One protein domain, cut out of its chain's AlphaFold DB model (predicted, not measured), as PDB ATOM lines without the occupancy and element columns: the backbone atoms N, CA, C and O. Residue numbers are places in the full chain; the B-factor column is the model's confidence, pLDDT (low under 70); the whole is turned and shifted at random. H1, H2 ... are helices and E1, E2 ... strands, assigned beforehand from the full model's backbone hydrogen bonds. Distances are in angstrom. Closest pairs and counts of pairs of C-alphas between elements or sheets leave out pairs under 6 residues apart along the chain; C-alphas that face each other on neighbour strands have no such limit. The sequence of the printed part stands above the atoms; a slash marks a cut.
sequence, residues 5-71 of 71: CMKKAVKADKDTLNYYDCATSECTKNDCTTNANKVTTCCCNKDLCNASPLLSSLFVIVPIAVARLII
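This is residues 5 to 71 of the 71 residues of an uncharacterized protein of Oesophagostomum dentatum (UniProt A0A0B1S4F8). A small twisted sheet of four antiparallel strands, made of two hairpins side by side, forms the body, and a single helix sticks out from it like a handle, with residues 57 to 71 standing free. The printed part has 67 residues with four named strands and then one named helix, in the order E1, E2, E3, E4, H1, and the sheet's order is E2, E1, E4, E3. The class is mixed, helices and strands. The whole is loose, with a radius of gyration of the C-alphas of 15.8 A, and flat, spanning 53 by 30 by 15 A.

E1 is residues 5 to 12, 23.0 A long, and begins at C-alpha 5 at (126.258, 122.679, 173.650). E2 is residues 15 to 23, 24.0 A long. E3, residues 31 to 34, measures 10.3 A, and E4, residues 39 to 44, 16.6 A. H1, residues 53 to 70, runs 26.9 A to C-alpha 70 at (113.789, 110.251, 142.145).

E1 and E2 form an antiparallel hairpin at 159 degrees, with N 8 and O 19 at 2.8 A, within hydrogen-bond range. E1 is also antiparallel to E4, at 163 degrees, with N 7 and O 42 at 2.8 A. E3 and E4 form the other hairpin, at 174 degrees, with N 33 and O 41 at 2.8 A. E2 and E3 are the edge strands, and the sheet is twisted, its C-alphas lying up to 4.2 A off the best plane. H1 is not on the sheet, and it is apart from E1, E2 and E3. In H1, 9 of 14 O i to N i+4 pairs are within hydrogen-bond range.

The C-alphas farthest apart, those of Ala 36 and Ile 71, are 53.5 A apart. The body without residues 57 to 71 spans 31 by 25 by 14 A. The printed part has no cut, and no link is long. Mean pLDDT of the printed part is 82.1; residues 53 to 63, 68 and 71 are under 70.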
ATOM      1  N   CYS A   5     127.413 121.907 174.068       92.44
ATOM      2  CA  CYS A   5     126.258 122.679 173.650       92.44
ATOM      3  C   CYS A   5     125.305 122.821 174.839       92.44
ATOM      4  O   CYS A   5     125.125 121.891 175.629       92.44
ATOM      5  N   MET A   6     124.668 123.979 174.942       93.19
ATOM      6  CA  MET A   6     123.766 124.331 176.025       93.19
ATOM      7  C   MET A   6     122.424 124.799 175.483       93.19
ATOM      8  O   MET A   6     122.349 125.482 174.459       93.19
ATOM      9  N   LYS A   7     121.359 124.452 176.199       93.12
ATOM     10  CA  LYS A   7     120.011 124.974 176.006       93.12
ATOM     11  C   LYS A   7     119.461 125.456 177.340       93.12
ATOM     12  O   LYS A   7     119.399 124.667 178.277       93.12
ATOM     13  N   LYS A   8     119.004 126.704 177.421       92.12
ATOM     14  CA  LYS A   8     118.237 127.224 178.563       92.12
ATOM     15  C   LYS A   8     116.783 127.405 178.140       92.12
ATOM     16  O   LYS A   8     116.509 128.101 177.170       92.12
ATOM     17  N   ALA A   9     115.858 126.771 178.845       92.31
ATOM     18  CA  ALA A   9     114.424 126.920 178.656       92.31
ATOM     19  C   ALA A   9     113.840 127.662 179.861       92.31
ATOM     20  O   ALA A   9     113.865 127.158 180.982       92.31
ATOM     21  N   VAL A  10     113.329 128.866 179.623       91.50
ATOM     22  CA  VAL A  10     112.659 129.695 180.627       91.50
ATOM     23  C   VAL A  10     111.158 129.557 180.415       91.50
ATOM     24  O   VAL A  10     110.649 129.918 179.353       91.50
ATOM     25  N   LYS A  11     110.449 129.020 181.411       85.44
ATOM     26  CA  LYS A  11     108.984 128.948 181.388       85.44
ATOM     27  C   LYS A  11     108.389 130.235 181.953       85.44
ATOM     28  O   LYS A  11     108.589 130.529 183.129       85.44
ATOM     29  N   ALA A  12     107.635 130.955 181.129       83.12
ATOM     30  CA  ALA A  12     106.832 132.109 181.519       83.12
ATOM     31  C   ALA A  12     105.361 131.782 181.224       83.12
ATOM     32  O   ALA A  12     104.929 131.805 180.075       83.12
ATOM     33  N   ASP A  13     104.611 131.404 182.262       82.81
ATOM     34  CA  ASP A  13     103.214 130.958 182.176       82.81
ATOM     35  C   ASP A  13     102.968 129.849 181.136       82.81
ATOM     36  O   ASP A  13     103.261 128.679 181.398       82.81
ATOM     37  N   LYS A  14     102.405 130.205 179.972       85.38
ATOM     38  CA  LYS A  14     102.101 129.287 178.862       85.38
ATOM     39  C   LYS A  14     103.223 129.210 177.826       85.38
ATOM     40  O   LYS A  14     103.246 128.266 177.039       85.38
ATOM     41  N   ASP A  15     104.152 130.156 177.855       85.62
ATOM     42  CA  ASP A  15     105.211 130.284 176.870       85.62
ATOM     43  C   ASP A  15     106.535 129.732 177.402       85.62
ATOM     44  O   ASP A  15     106.830 129.720 178.602       85.62
ATOM     45  N   THR A  16     107.358 129.226 176.486       87.94
ATOM     46  CA  THR A  16     108.714 128.764 176.796       87.94
ATOM     47  C   THR A  16     109.705 129.447 175.873       87.94
ATOM     48  O   THR A  16     109.749 129.173 174.673       87.94
ATOM     49  N   LEU A  17     110.543 130.304 176.448       88.56
ATOM     50  CA  LEU A  17     111.674 130.906 175.756       88.56
ATOM     51  C   LEU A  17     112.846 129.927 175.785       88.56
ATOM     52  O   LEU A  17     113.225 129.444 176.849       88.56
ATOM     53  N   ASN A  18     113.414 129.626 174.617       89.94
ATOM     54  CA  ASN A  18     114.564 128.735 174.489       89.94
ATOM     55  C   ASN A  18     115.783 129.534 174.015       89.94
ATOM     56  O   ASN A  18     115.724 130.188 172.978       89.94
ATOM     57  N   TYR A  19     116.881 129.438 174.754       89.50
ATOM     58  CA  TYR A  19     118.180 130.014 174.426       89.50
ATOM     59  C   TYR A  19     119.176 128.888 174.155       89.50
ATOM     60  O   TYR A  19     119.191 127.903 174.891       89.50
ATOM     61  N   TYR A  20     119.995 129.024 173.116       90.81
ATOM     62  CA  TYR A  20     120.943 128.002 172.672       90.81
ATOM     63  C   TYR A  20     122.326 128.625 172.541       90.81
ATOM     64  O   TYR A  20     122.453 129.679 171.925       90.81
ATOM     65  N   ASP A  21     123.343 127.976 173.102       89.88
ATOM     66  CA  ASP A  21     124.709 128.499 173.071       89.88
ATOM     67  C   ASP A  21     125.760 127.388 173.216       89.88
ATOM     68  O   ASP A  21     125.452 126.246 173.566       89.88
ATOM     69  N   CYS A  22     127.016 127.731 172.965       89.50
ATOM     70  CA  CYS A  22     128.191 126.943 173.299       89.50
ATOM     71  C   CYS A  22     128.604 127.229 174.752       89.50
ATOM     72  O   CYS A  22     129.026 128.334 175.078       89.50
ATOM     73  N   ALA A  23     128.551 126.231 175.633       85.00
ATOM     74  CA  ALA A  23     128.877 126.437 177.042       85.00
ATOM     75  C   ALA A  23     130.384 126.515 177.317       85.00
ATOM     76  O   ALA A  23     131.135 125.572 177.071       85.00
ATOM     77  N   THR A  24     130.818 127.609 177.938       73.75
ATOM     78  CA  THR A  24     132.214 127.807 178.351       73.75
ATOM     79  C   THR A  24     132.502 127.335 179.778       73.75
ATOM     80  O   THR A  24     133.550 126.732 179.994       73.75
ATOM     81  N   SER A  25     131.595 127.543 180.742       81.81
ATOM     82  CA  SER A  25     131.792 127.132 182.152       81.81
ATOM     83  C   SER A  25     130.564 126.521 182.842       81.81
ATOM     84  O   SER A  25     130.709 125.837 183.851       81.81
ATOM     85  N   GLU A  26     129.361 126.724 182.306       84.50
ATOM     86  CA  GLU A  26     128.100 126.299 182.939       84.50
ATOM     87  C   GLU A  26     127.787 124.807 182.728       84.50
ATOM     88  O   GLU A  26     126.983 124.228 183.457       84.50
ATOM     89  N   CYS A  27     128.445 124.170 181.758       90.31
ATOM     90  CA  CYS A  27     128.289 122.751 181.455       90.31
ATOM     91  C   CYS A  27     129.566 121.977 181.787       90.31
ATOM     92  O   CYS A  27     130.610 122.187 181.172       90.31
ATOM     93  N   THR A  28     129.460 121.033 182.723       89.12
ATOM     94  CA  THR A  28     130.546 120.110 183.108       89.12
ATOM     95  C   THR A  28     130.237 118.650 182.776       89.12
ATOM     96  O   THR A  28     131.134 117.809 182.781       89.12
ATOM     97  N   LYS A  29     128.972 118.331 182.479       90.69
ATOM     98  CA  LYS A  29     128.488 116.994 182.124       90.69
ATOM     99  C   LYS A  29     127.248 117.076 181.234       90.69
ATOM    100  O   LYS A  29     126.597 118.116 181.165       90.69
ATOM    101  N   ASN A  30     126.923 115.961 180.581       92.50
ATOM    102  CA  ASN A  30     125.678 115.802 179.831       92.50
ATOM    103  C   ASN A  30     124.520 115.602 180.813       92.50
ATOM    104  O   ASN A  30     124.368 114.509 181.355       92.50
ATOM    105  N   ASP A  31     123.752 116.654 181.082       92.25
ATOM    106  CA  ASP A  31     122.655 116.620 182.049       92.25
ATOM    107  C   ASP A  31     121.679 117.789 181.830       92.25
ATOM    108  O   ASP A  31     122.033 118.785 181.195       92.25
ATOM    109  N   CYS A  32     120.471 117.680 182.381       92.06
ATOM    110  CA  CYS A  32     119.477 118.748 182.420       92.06
ATOM    111  C   CYS A  32     119.092 119.060 183.866       92.06
ATOM    112  O   CYS A  32     118.568 118.208 184.579       92.06
ATOM    113  N   THR A  33     119.272 120.306 184.290       93.12
ATOM    114  CA  THR A  33     118.919 120.764 185.637       93.12
ATOM    115  C   THR A  33     117.886 121.878 185.568       93.12
ATOM    116  O   THR A  33     117.915 122.709 184.666       93.12
ATOM    117  N   THR A  34     116.941 121.902 186.510       92.44
ATOM    118  CA  THR A  34     115.967 122.997 186.634       92.44
ATOM    119  C   THR A  34     116.210 123.729 187.941       92.44
ATOM    120  O   THR A  34     116.252 123.100 188.995       92.44
ATOM    121  N   ASN A  35     116.392 125.046 187.875       88.44
ATOM    122  CA  ASN A  35     116.579 125.866 189.070       88.44
ATOM    123  C   ASN A  35     115.233 126.283 189.696       88.44
ATOM    124  O   ASN A  35     114.161 126.063 189.128       88.44
ATOM    125  N   ALA A  36     115.287 126.919 190.869       87.38
ATOM    126  CA  ALA A  36     114.102 127.384 191.598       87.38
ATOM    127  C   ALA A  36     113.227 128.364 190.787       87.38
ATOM    128  O   ALA A  36     112.014 128.414 190.972       87.38
ATOM    129  N   ASN A  37     113.820 129.083 189.832       87.56
ATOM    130  CA  ASN A  37     113.141 130.015 188.929       87.56
ATOM    131  C   ASN A  37     112.503 129.317 187.713       87.56
ATOM    132  O   ASN A  37     112.139 129.986 186.749       87.56
ATOM    133  N   LYS A  38     112.379 127.980 187.729       87.88
ATOM    134  CA  LYS A  38     111.838 127.168 186.625       87.88
ATOM    135  C   LYS A  38     112.605 127.339 185.307       87.88
ATOM    136  O   LYS A  38     112.047 127.116 184.232       87.88
ATOM    137  N   VAL A  39     113.886 127.707 185.385       90.62
ATOM    138  CA  VAL A  39     114.789 127.721 184.233       90.62
ATOM    139  C   VAL A  39     115.447 126.357 184.136       90.62
ATOM    140  O   VAL A  39     116.199 125.956 185.027       90.62
ATOM    141  N   THR A  40     115.163 125.646 183.052       92.62
ATOM    142  CA  THR A  40     115.794 124.364 182.743       92.62
ATOM    143  C   THR A  40     117.030 124.605 181.886       92.62
ATOM    144  O   THR A  40     116.918 125.136 180.788       92.62
ATOM    145  N   THR A  41     118.203 124.202 182.360       92.75
ATOM    146  CA  THR A  41     119.465 124.236 181.615       92.75
ATOM    147  C   THR A  41     119.863 122.816 181.249       92.75
ATOM    148  O   THR A  41     120.034 121.981 182.129       92.75
ATOM    149  N   CYS A  42     120.006 122.542 179.959       92.56
ATOM    150  CA  CYS A  42     120.449 121.266 179.417       92.56
ATOM    151  C   CYS A  42     121.811 121.417 178.750       92.56
ATOM    152  O   CYS A  42     122.017 122.342 177.966       92.56
ATOM    153  N   CYS A  43     122.698 120.474 179.029       93.44
ATOM    154  CA  CYS A  43     124.054 120.396 178.510       93.44
ATOM    155  C   CYS A  43     124.251 119.077 177.763       93.44
ATOM    156  O   CYS A  43     123.798 118.024 178.214       93.44
ATOM    157  N   CYS A  44     124.952 119.116 176.635       92.31
ATOM    158  CA  CYS A  44     125.281 117.930 175.850       92.31
ATOM    159  C   CYS A  44     126.551 118.167 175.013       92.31
ATOM    160  O   CYS A  44     126.963 119.307 174.841       92.31
ATOM    161  N   ASN A  45     127.206 117.116 174.514       91.94
ATOM    162  CA  ASN A  45     128.542 117.205 173.899       91.94
ATOM    163  C   ASN A  45     128.646 116.602 172.486       91.94
ATOM    164  O   ASN A  45     129.736 116.236 172.051       91.94
ATOM    165  N   LYS A  46     127.519 116.452 171.788       87.50
ATOM    166  CA  LYS A  46     127.469 116.001 170.389       87.50
ATOM    167  C   LYS A  46     127.034 117.154 169.489       87.50
ATOM    168  O   LYS A  46     126.383 118.082 169.958       87.50
ATOM    169  N   ASP A  47     127.333 117.079 168.201       84.94
ATOM    170  CA  ASP A  47     126.921 118.124 167.265       84.94
ATOM    171  C   ASP A  47     125.398 118.302 167.255       84.94
ATOM    172  O   ASP A  47     124.643 117.329 167.205       84.94
ATOM    173  N   LEU A  48     124.958 119.564 167.345       83.56
ATOM    174  CA  LEU A  48     123.548 119.983 167.336       83.56
ATOM    175  C   LEU A  48     122.660 119.296 168.395       83.56
ATOM    176  O   LEU A  48     121.433 119.333 168.304       83.56
ATOM    177  N   CYS A  49     123.246 118.701 169.435       88.44
ATOM    178  CA  CYS A  49     122.512 117.923 170.438       88.44
ATOM    179  C   CYS A  49     121.549 118.752 171.297       88.44
ATOM    180  O   CYS A  49     120.640 118.200 171.916       88.44
ATOM    181  N   ASN A  50     121.758 120.067 171.367       89.75
ATOM    182  CA  ASN A  50     120.911 120.988 172.115       89.75
ATOM    183  C   ASN A  50     119.683 121.436 171.304       89.75
ATOM    184  O   ASN A  50     118.857 122.170 171.843       89.75
ATOM    185  N   ALA A  51     119.531 121.000 170.048       83.50
ATOM    186  CA  ALA A  51     118.364 121.280 169.216       83.50
ATOM    187  C   ALA A  51     117.139 120.428 169.608       83.50
ATOM    188  O   ALA A  51     117.243 119.364 170.218       83.50
ATOM    189  N   SER A  52     115.940 120.901 169.255       71.88
ATOM    190  CA  SER A  52     114.701 120.147 169.480       71.88
ATOM    191  C   SER A  52     114.648 118.889 168.593       71.88
ATOM    192  O   SER A  52     114.935 118.996 167.396       71.88
ATOM    193  N   PRO A  53     114.210 117.724 169.109       64.69
ATOM    194  CA  PRO A  53     114.091 116.494 168.319       64.69
ATOM    195  C   PRO A  53     113.155 116.633 167.104       64.69
ATOM    196  O   PRO A  53     113.386 115.992 166.084       64.69
ATOM    197  N   LEU A  54     112.154 117.520 167.174       62.25
ATOM    198  CA  LEU A  54     111.256 117.843 166.053       62.25
ATOM    199  C   LEU A  54     111.966 118.535 164.881       62.25
ATOM    200  O   LEU A  54     111.593 118.333 163.732       62.25
ATOM    201  N   LEU A  55     112.987 119.348 165.158       60.16
ATOM    202  CA  LEU A  55     113.780 120.001 164.113       60.16
ATOM    203  C   LEU A  55     114.805 119.030 163.526       60.16
ATOM    204  O   LEU A  55     115.012 119.013 162.318       60.16
ATOM    205  N   SER A  56     115.403 118.180 164.364       58.25
ATOM    206  CA  SER A  56     116.388 117.197 163.910       58.25
ATOM    207  C   SER A  56     115.784 116.109 163.014       58.25
ATOM    208  O   SER A  56     116.473 115.617 162.124       58.25
ATOM    209  N   SER A  57     114.518 115.726 163.214       58.16
ATOM    210  CA  SER A  57     113.857 114.715 162.376       58.16
ATOM    211  C   SER A  57     113.555 115.220 160.962       58.16
ATOM    212  O   SER A  57     113.687 114.459 160.004       58.16
ATOM    213  N   LEU A  58     113.228 116.507 160.800       58.78
ATOM    214  CA  LEU A  58     112.970 117.119 159.491       58.78
ATOM    215  C   LEU A  58     114.187 117.016 158.558       58.78
ATOM    216  O   LEU A  58     114.027 116.680 157.386       58.78
ATOM    217  N   PHE A  59     115.402 117.208 159.080       61.47
ATOM    218  CA  PHE A  59     116.635 117.086 158.291       61.47
ATOM    219  C   PHE A  59     116.937 115.658 157.823       61.47
ATOM    220  O   PHE A  59     117.648 115.488 156.839       61.47
ATOM    221  N   VAL A  60     116.391 114.635 158.486       61.62
ATOM    222  CA  VAL A  60     116.569 113.230 158.087       61.62
ATOM    223  C   VAL A  60     115.471 112.791 157.117       61.62
ATOM    224  O   VAL A  60     115.744 112.096 156.143       61.62
ATOM    225  N   ILE A  61     114.227 113.210 157.352       62.12
ATOM    226  CA  ILE A  61     113.069 112.747 156.575       62.12
ATOM    227  C   ILE A  61     113.048 113.367 155.173       62.12
ATOM    228  O   ILE A  61     112.774 112.662 154.204       62.12
ATOM    229  N   VAL A  62     113.360 114.661 155.043       68.06
ATOM    230  CA  VAL A  62     113.321 115.373 153.754       68.06
ATOM    231  C   VAL A  62     114.238 114.741 152.694       68.06
ATOM    232  O   VAL A  62     113.730 114.409 151.623       68.06
ATOM    233  N   PRO A  63     115.541 114.496 152.939       68.81
ATOM    234  CA  PRO A  63     116.399 113.884 151.923       68.81
ATOM    235  C   PRO A  63     115.979 112.450 151.567       68.81
ATOM    236  O   PRO A  63     116.086 112.064 150.407       68.81
ATOM    237  N   ILE A  64     115.439 111.675 152.516       70.50
ATOM    238  CA  ILE A  64     114.924 110.320 152.246       70.50
ATOM    239  C   ILE A  64     113.677 110.376 151.357       70.50
ATOM    240  O   ILE A  64     113.558 109.596 150.413       70.50
ATOM    241  N   ALA A  65     112.753 111.295 151.639       71.94
ATOM    242  CA  ALA A  65     111.542 111.475 150.846       71.94
ATOM    243  C   ALA A  65     111.860 111.944 149.417       71.94
ATOM    244  O   ALA A  65     111.276 111.436 148.465       71.94
ATOM    245  N   VAL A  66     112.827 112.853 149.254       75.06
ATOM    246  CA  VAL A  66     113.299 113.296 147.932       75.06
ATOM    247  C   VAL A  66     113.983 112.153 147.178       75.06
ATOM    248  O   VAL A  66     113.672 111.928 146.014       75.06
ATOM    249  N   ALA A  67     114.849 111.371 147.832       74.88
ATOM    250  CA  ALA A  67     115.486 110.212 147.204       74.88
ATOM    251  C   ALA A  67     114.459 109.170 146.717       74.88
ATOM    252  O   ALA A  67     114.609 108.620 145.633       74.88
ATOM    253  N   ARG A  68     113.382 108.947 147.482       68.75
ATOM    254  CA  ARG A  68     112.259 108.057 147.125       68.75
ATOM    255  C   ARG A  68     111.379 108.566 145.974       68.75
ATOM    256  O   ARG A  68     110.584 107.787 145.472       68.75
ATOM    257  N   LEU A  69     111.452 109.849 145.618       72.94
ATOM    258  CA  LEU A  69     110.718 110.430 144.484       72.94
ATOM    259  C   LEU A  69     111.535 110.420 143.184       72.94
ATOM    260  O   LEU A  69     110.969 110.627 142.114       72.94
ATOM    261  N   ILE A  70     112.854 110.233 143.281       70.94
ATOM    262  CA  ILE A  70     113.789 110.251 142.145       70.94
ATOM    263  C   ILE A  70     114.180 108.823 141.711       70.94
ATOM    264  O   ILE A  70     114.593 108.632 140.568       70.94
ATOM    265  N   ILE A  71     114.039 107.836 142.604       60.50
ATOM    266  CA  ILE A  71     114.198 106.392 142.344       60.50
ATOM    267  C   ILE A  71     112.819 105.774 142.126       60.50
ATOM    268  O   ILE A  71     112.681 104.975 141.175       60.50
TER     269      ILE A  71